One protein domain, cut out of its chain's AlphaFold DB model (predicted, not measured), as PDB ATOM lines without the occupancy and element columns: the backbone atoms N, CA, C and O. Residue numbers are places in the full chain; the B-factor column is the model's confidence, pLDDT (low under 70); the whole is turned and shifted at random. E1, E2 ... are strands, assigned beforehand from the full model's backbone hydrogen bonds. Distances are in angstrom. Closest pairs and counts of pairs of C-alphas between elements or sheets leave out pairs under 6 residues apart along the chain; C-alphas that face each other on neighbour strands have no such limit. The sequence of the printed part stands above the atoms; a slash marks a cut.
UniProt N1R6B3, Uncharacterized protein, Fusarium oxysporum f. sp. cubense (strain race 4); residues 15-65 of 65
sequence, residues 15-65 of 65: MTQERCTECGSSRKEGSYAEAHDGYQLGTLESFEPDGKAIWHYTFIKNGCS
ATOM      1  N   MET A  15      -4.375   3.388 -28.759       80.44
ATOM      2  CA  MET A  15      -5.561   3.728 -29.575       80.44
ATOM      3  C   MET A  15      -6.410   4.866 -28.985       80.44
ATOM      4  O   MET A  15      -6.957   5.676 -29.729       80.44
ATOM      5  N   THR A  16      -6.479   4.971 -27.660       80.94
ATOM      6  CA  THR A  16      -7.237   6.007 -26.942       80.94
ATOM      7  C   THR A  16      -6.537   7.369 -26.887       80.94
ATOM      8  O   THR A  16      -7.177   8.361 -26.555       80.94
ATOM      9  N   GLN A  17      -5.244   7.449 -27.211       82.75
ATOM     10  CA  GLN A  17      -4.470   8.688 -27.180       82.75
ATOM     11  C   GLN A  17      -4.537   9.431 -28.515       82.75
ATOM     12  O   GLN A  17      -4.038   8.958 -29.531       82.75
ATOM     13  N   GLU A  18      -5.083  10.642 -28.510       78.25
ATOM     14  CA  GLU A  18      -5.181  11.476 -29.716       78.25
ATOM     15  C   GLU A  18      -3.865  12.193 -30.068       78.25
ATOM     16  O   GLU A  18      -3.640  12.558 -31.226       78.25
ATOM     17  N   ARG A  19      -2.980  12.372 -29.077       83.38
ATOM     18  CA  ARG A  19      -1.764  13.193 -29.159       83.38
ATOM     19  C   ARG A  19      -0.541  12.468 -28.579       83.38
ATOM     20  O   ARG A  19      -0.636  11.898 -27.493       83.38
ATOM     21  N   CYS A  20       0.602  12.517 -29.279       83.00
ATOM     22  CA  CYS A  20       1.900  12.014 -28.798       83.00
ATOM     23  C   CYS A  20       2.286  12.783 -27.534       83.00
ATOM     24  O   CYS A  20       2.392  14.007 -27.570       83.00
ATOM     25  N   THR A  21       2.501  12.089 -26.416       82.38
ATOM     26  CA  THR A  21       2.999  12.719 -25.183       82.38
ATOM     27  C   THR A  21       4.456  13.158 -25.315       82.38
ATOM     28  O   THR A  21       4.859  14.092 -24.635       82.38
ATOM     29  N   GLU A  22       5.211  12.531 -26.225       83.62
ATOM     30  CA  GLU A  22       6.634  12.814 -26.436       83.62
ATOM     31  C   GLU A  22       6.865  14.053 -27.308       83.62
ATOM     32  O   GLU A  22       7.542  14.982 -26.879       83.62
ATOM     33  N   CYS A  23       6.298  14.110 -28.523       81.75
ATOM     34  CA  CYS A  23       6.482  15.265 -29.416       81.75
ATOM     35  C   CYS A  23       5.275  16.203 -29.500       81.75
ATOM     36  O   CYS A  23       5.328  17.226 -30.176       81.75
ATOM     37  N   GLY A  24       4.162  15.875 -28.844       81.62
ATOM     38  CA  GLY A  24       2.969  16.714 -28.868       81.62
ATOM     39  C   GLY A  24       2.205  16.703 -30.193       81.62
ATOM     40  O   GLY A  24       1.233  17.447 -30.295       81.62
ATOM     41  N   SER A  25       2.586  15.898 -31.184       82.69
ATOM     42  CA  SER A  25       1.864  15.810 -32.458       82.69
ATOM     43  C   SER A  25       0.581  14.995 -32.326       82.69
ATOM     44  O   SER A  25       0.559  13.953 -31.669       82.69
ATOM     45  N   SER A  26      -0.491  15.455 -32.966       82.94
ATOM     46  CA  SER A  26      -1.732  14.686 -33.098       82.94
ATOM     47  C   SER A  26      -1.633  13.668 -34.228       82.94
ATOM     48  O   SER A  26      -0.812  13.805 -35.140       82.94
ATOM     49  N   ARG A  27      -2.507  12.659 -34.196       81.88
ATOM     50  CA  ARG A  27      -2.685  11.756 -35.340       81.88
ATOM     51  C   ARG A  27      -3.084  12.543 -36.585       81.88
ATOM     52  O   ARG A  27      -3.877  13.477 -36.512       81.88
ATOM     53  N   LYS A  28      -2.554  12.118 -37.725       84.62
ATOM     54  CA  LYS A  28      -2.876  12.657 -39.051       84.62
ATOM     55  C   LYS A  28      -3.508  11.578 -39.919       84.62
ATOM     56  O   LYS A  28      -3.267  10.391 -39.692       84.62
ATOM     57  N   GLU A  29      -4.288  11.986 -40.911       86.88
ATOM     58  CA  GLU A  29      -4.728  11.093 -41.986       86.88
ATOM     59  C   GLU A  29      -3.534  10.291 -42.537       86.88
ATOM     60  O   GLU A  29      -2.427  10.816 -42.671       86.88
ATOM     61  N   GLY A  30      -3.731   8.989 -42.754       84.88
ATOM     62  CA  GLY A  30      -2.664   8.053 -43.120       84.88
ATOM     63  C   GLY A  30      -1.907   7.425 -41.941       84.88
ATOM     64  O   GLY A  30      -1.094   6.530 -42.161       84.88
ATOM     65  N   SER A  31      -2.177   7.827 -40.691       87.19
ATOM     66  CA  SER A  31      -1.702   7.078 -39.511       87.19
ATOM     67  C   SER A  31      -2.266   5.655 -39.528       87.19
ATOM     68  O   SER A  31      -3.386   5.453 -39.984       87.19
ATOM     69  N   TYR A  32      -1.546   4.668 -38.999       87.88
ATOM     70  CA  TYR A  32      -2.017   3.282 -38.977       87.88
ATOM     71  C   TYR A  32      -2.177   2.734 -37.559       87.88
ATOM     72  O   TYR A  32      -1.476   3.121 -36.627       87.88
ATOM     73  N   ALA A  33      -3.147   1.838 -37.406       87.81
ATOM     74  CA  ALA A  33      -3.354   1.052 -36.205       87.81
ATOM     75  C   ALA A  33      -2.569  -0.251 -36.331       87.81
ATOM     76  O   ALA A  33      -2.678  -0.938 -37.344       87.81
ATOM     77  N   GLU A  34      -1.823  -0.611 -35.294       87.56
ATOM     78  CA  GLU A  34      -0.979  -1.802 -35.284       87.56
ATOM     79  C   GLU A  34      -1.366  -2.719 -34.119       87.56
ATOM     80  O   GLU A  34      -1.561  -2.256 -32.989       87.56
ATOM     81  N   ALA A  35      -1.462  -4.020 -34.381       83.94
ATOM     82  CA  ALA A  35      -1.580  -5.059 -33.369       83.94
ATOM     83  C   ALA A  35      -0.257  -5.242 -32.612       83.94
ATOM     84  O   ALA A  35       0.800  -4.754 -33.016       83.94
ATOM     85  N   HIS A  36      -0.300  -5.922 -31.468       80.75
ATOM     86  CA  HIS A  36       0.877  -6.090 -30.610       80.75
ATOM     87  C   HIS A  36       2.042  -6.830 -31.300       80.75
ATOM     88  O   HIS A  36       3.194  -6.659 -30.920       80.75
ATOM     89  N   ASP A  37       1.743  -7.623 -32.326       83.50
ATOM     90  CA  ASP A  37       2.686  -8.397 -33.137       83.50
ATOM     91  C   ASP A  37       3.313  -7.605 -34.302       83.50
ATOM     92  O   ASP A  37       4.055  -8.180 -35.099       83.50
ATOM     93  N   GLY A  38       3.043  -6.301 -34.413       80.75
ATOM     94  CA  GLY A  38       3.557  -5.474 -35.505       80.75
ATOM     95  C   GLY A  38       2.653  -5.446 -36.739       80.75
ATOM     96  O   GLY A  38       3.014  -4.856 -37.756       80.75
ATOM     97  N   TYR A  39       1.486  -6.095 -36.690       84.50
ATOM     98  CA  TYR A  39       0.604  -6.176 -37.843       84.50
ATOM     99  C   TYR A  39      -0.283  -4.937 -37.994       84.50
ATOM    100  O   TYR A  39      -1.032  -4.589 -37.081       84.50
ATOM    101  N   GLN A  40      -0.273  -4.303 -39.168       87.31
ATOM    102  CA  GLN A  40      -1.180  -3.194 -39.458       87.31
ATOM    103  C   GLN A  40      -2.631  -3.690 -39.567       87.31
ATOM    104  O   GLN A  40      -2.995  -4.427 -40.478       87.31
ATOM    105  N   LEU A  41      -3.476  -3.235 -38.644       87.56
ATOM    106  CA  LEU A  41      -4.901  -3.552 -38.579       87.56
ATOM    107  C   LEU A  41      -5.760  -2.595 -39.403       87.56
ATOM    108  O   LEU A  41      -6.858  -2.953 -39.818       87.56
ATOM    109  N   GLY A  42      -5.302  -1.363 -39.607       88.81
ATOM    110  CA  GLY A  42      -6.079  -0.360 -40.318       88.81
ATOM    111  C   GLY A  42      -5.347   0.953 -40.501       88.81
ATOM    112  O   GLY A  42      -4.273   1.164 -39.938       88.81
ATOM    113  N   THR A  43      -5.956   1.832 -41.282       91.19
ATOM    114  CA  THR A  43      -5.445   3.168 -41.591       91.19
ATOM    115  C   THR A  43      -6.493   4.204 -41.214       91.19
ATOM    116  O   THR A  43      -7.690   3.996 -41.405       91.19
ATOM    117  N   LEU A  44      -6.042   5.316 -40.652       90.00
ATOM    118  CA  LEU A  44      -6.855   6.475 -40.351       90.00
ATOM    119  C   LEU A  44      -7.180   7.187 -41.660       90.00
ATOM    120  O   LEU A  44      -6.290   7.761 -42.287       90.00
ATOM    121  N   GLU A  45      -8.438   7.106 -42.071       91.94
ATOM    122  CA  GLU A  45      -8.898   7.636 -43.351       91.94
ATOM    123  C   GLU A  45      -9.276   9.108 -43.248       91.94
ATOM    124  O   GLU A  45      -9.008   9.865 -44.167       91.94
ATOM    125  N   SER A  46      -9.910   9.518 -42.149       91.56
ATOM    126  CA  SER A  46     -10.307  10.911 -41.923       91.56
ATOM    127  C   SER A  46     -10.767  11.130 -40.478       91.56
ATOM    128  O   SER A  46     -10.745  10.213 -39.650       91.56
ATOM    129  N   PHE A  47     -11.185  12.356 -40.170       88.94
ATOM    130  CA  PHE A  47     -11.840  12.716 -38.916       88.94
ATOM    131  C   PHE A  47     -13.240  13.264 -39.200       88.94
ATOM    132  O   PHE A  47     -13.428  14.059 -40.122       88.94
ATOM    133  N   GLU A  48     -14.213  12.863 -38.386       89.38
ATOM    134  CA  GLU A  48     -15.525  13.501 -38.339       89.38
ATOM    135  C   GLU A  48     -15.404  14.946 -37.796       89.38
ATOM    136  O   GLU A  48     -14.418  15.281 -37.130       89.38
ATOM    137  N   PRO A  49     -16.393  15.830 -38.045       88.44
ATOM    138  CA  PRO A  49     -16.350  17.223 -37.585       88.44
ATOM    139  C   PRO A  49     -16.234  17.404 -36.063       88.44
ATOM    140  O   PRO A  49     -15.796  18.457 -35.605       88.44
ATOM    141  N   ASP A  50     -16.633  16.401 -35.280       88.25
ATOM    142  CA  ASP A  50     -16.513  16.349 -33.819       88.25
ATOM    143  C   ASP A  50     -15.142  15.832 -33.338       88.25
ATOM    144  O   ASP A  50     -14.911  15.739 -32.136       88.25
ATOM    145  N   GLY A  51     -14.221  15.524 -34.258       82.69
ATOM    146  CA  GLY A  51     -12.873  15.031 -33.959       82.69
ATOM    147  C   GLY A  51     -12.775  13.509 -33.861       82.69
ATOM    148  O   GLY A  51     -11.694  12.973 -33.615       82.69
ATOM    149  N   LYS A  52     -13.872  12.780 -34.091       86.06
ATOM    150  CA  LYS A  52     -13.861  11.321 -34.045       86.06
ATOM    151  C   LYS A  52     -13.115  10.737 -35.246       86.06
ATOM    152  O   LYS A  52     -13.423  11.013 -36.400       86.06
ATOM    153  N   ALA A  53     -12.116   9.908 -34.961       87.25
ATOM    154  CA  ALA A  53     -11.292   9.258 -35.973       87.25
ATOM    155  C   ALA A  53     -12.078   8.178 -36.744       87.25
ATOM    156  O   ALA A  53     -12.637   7.258 -36.137       87.25
ATOM    157  N   ILE A  54     -12.069   8.259 -38.077       90.19
ATOM    158  CA  ILE A  54     -12.641   7.255 -38.979       90.19
ATOM    159  C   ILE A  54     -11.528   6.318 -39.442       90.19
ATOM    160  O   ILE A  54     -10.639   6.695 -40.207       90.19
ATOM    161  N   TRP A  55     -11.582   5.073 -38.977       89.62
ATOM    162  CA  TRP A  55     -10.594   4.051 -39.298       89.62
ATOM    163  C   TRP A  55     -11.113   3.093 -40.366       89.62
ATOM    164  O   TRP A  55     -12.180   2.496 -40.213       89.62
ATOM    165  N   HIS A  56     -10.311   2.881 -41.402       91.06
ATOM    166  CA  HIS A  56     -10.505   1.809 -42.363       91.06
ATOM    167  C   HIS A  56      -9.688   0.597 -41.911       91.06
ATOM    168  O   HIS A  56      -8.463   0.567 -42.042       91.06
ATOM    169  N   TYR A  57     -10.362  -0.402 -41.341       85.50
ATOM    170  CA  TYR A  57      -9.716  -1.630 -40.881       85.50
ATOM    171  C   TYR A  57      -9.575  -2.649 -42.007       85.50
ATOM    172  O   TYR A  57     -10.562  -3.067 -42.613       85.50
ATOM    173  N   THR A  58      -8.349  -3.113 -42.225       75.50
ATOM    174  CA  THR A  58      -8.050  -4.225 -43.122       75.50
ATOM    175  C   THR A  58      -7.923  -5.481 -42.272       75.50
ATOM    176  O   THR A  58      -6.852  -5.817 -41.771       75.50
ATOM    177  N   PHE A  59      -9.030  -6.197 -42.082       66.44
ATOM    178  CA  PHE A  59      -8.983  -7.508 -41.439       66.44
ATOM    179  C   PHE A  59      -8.369  -8.522 -42.398       66.44
ATOM    180  O   PHE A  59      -9.072  -9.196 -43.152       66.44
ATOM    181  N   ILE A  60      -7.051  -8.679 -42.348       58.62
ATOM    182  CA  ILE A  60      -6.417  -9.850 -42.942       58.62
ATOM    183  C   ILE A  60      -6.641 -10.991 -41.956       58.62
ATOM    184  O   ILE A  60      -5.873 -11.220 -41.024       58.62
ATOM    185  N   LYS A  61      -7.765 -11.694 -42.139       53.84
ATOM    186  CA  LYS A  61      -7.969 -13.027 -41.573       53.84
ATOM    187  C   LYS A  61      -6.873 -13.923 -42.157       53.84
ATOM    188  O   LYS A  61      -7.071 -14.548 -43.195       53.84
ATOM    189  N   ASN A  62      -5.711 -13.983 -41.509       50.62
ATOM    190  CA  ASN A  62      -4.831 -15.133 -41.671       50.62
ATOM    191  C   ASN A  62      -5.665 -16.351 -41.262       50.62
ATOM    192  O   ASN A  62      -6.174 -16.411 -40.143       50.62
ATOM    193  N   GLY A  63      -5.939 -17.209 -42.244       45.62
ATOM    194  CA  GLY A  63      -7.043 -18.158 -42.247       45.62
ATOM    195  C   GLY A  63      -7.234 -18.911 -40.933       45.62
ATOM    196  O   GLY A  63      -6.397 -19.709 -40.534       45.62
ATOM    197  N   CYS A  64      -8.402 -18.728 -40.318       45.69
ATOM    198  CA  CYS A  64      -9.054 -19.862 -39.676       45.69
ATOM    199  C   CYS A  64      -9.703 -20.678 -40.798       45.69
ATOM    200  O   CYS A  64     -10.813 -20.357 -41.229       45.69
ATOM    201  N   SER A  65      -8.953 -21.651 -41.316       45.00
ATOM    202  CA  SER A  65      -9.493 -22.870 -41.928       45.00
ATOM    203  C   SER A  65      -9.762 -23.899 -40.842       45.00
ATOM    204  O   SER A  65      -8.860 -24.030 -39.983       45.00
TER     205      SER A  65
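AT A GLANCE: This is residues 15 to 65 of the 65 residues of an uncharacterized protein of Fusarium oxysporum f. sp. cubense (strain race 4) (UniProt N1R6B3). With little regular structure, this is one small three-stranded sheet, a meander of E1, E2 and E3, each strand the antiparallel neighbour of the one before, with a long looping stretch, residues 15 to 31, before it and a tail after it. Residues 20 to 25 stand free. The 51 printed residues, 16 of them in strands, have no named helix and are all strand by class; the whole is loose, radius of gyration of the C-alphas 12.9 A, spanning 42 by 26 by 16 A.

IN THESE COORDINATES: E1, residues 32 to 34, begins at C-alpha (-2.017, 3.282, -38.977). E2, residues 40 to 47, measures 19.2 A. E3, residues 53 to 57, measures 12.0 A and ends at C-alpha (-9.716, -1.630, -40.881).

HOW THE PARTS SIT: Hairpin E1 and E2 stands at 147 degrees, with N 33 and O 42 2.9 A apart. Hairpin E2 and E3 stands at 145 degrees, with N 54 and O 46 2.8 A apart. E1 and E3 are edge strands.

THE WHOLE: The farthest C-alphas, Gly 24 and Ser 65, are 43.5 A apart. The printed part has no cut, and both links are tight. Residues 59 to 65 have pLDDT under 70.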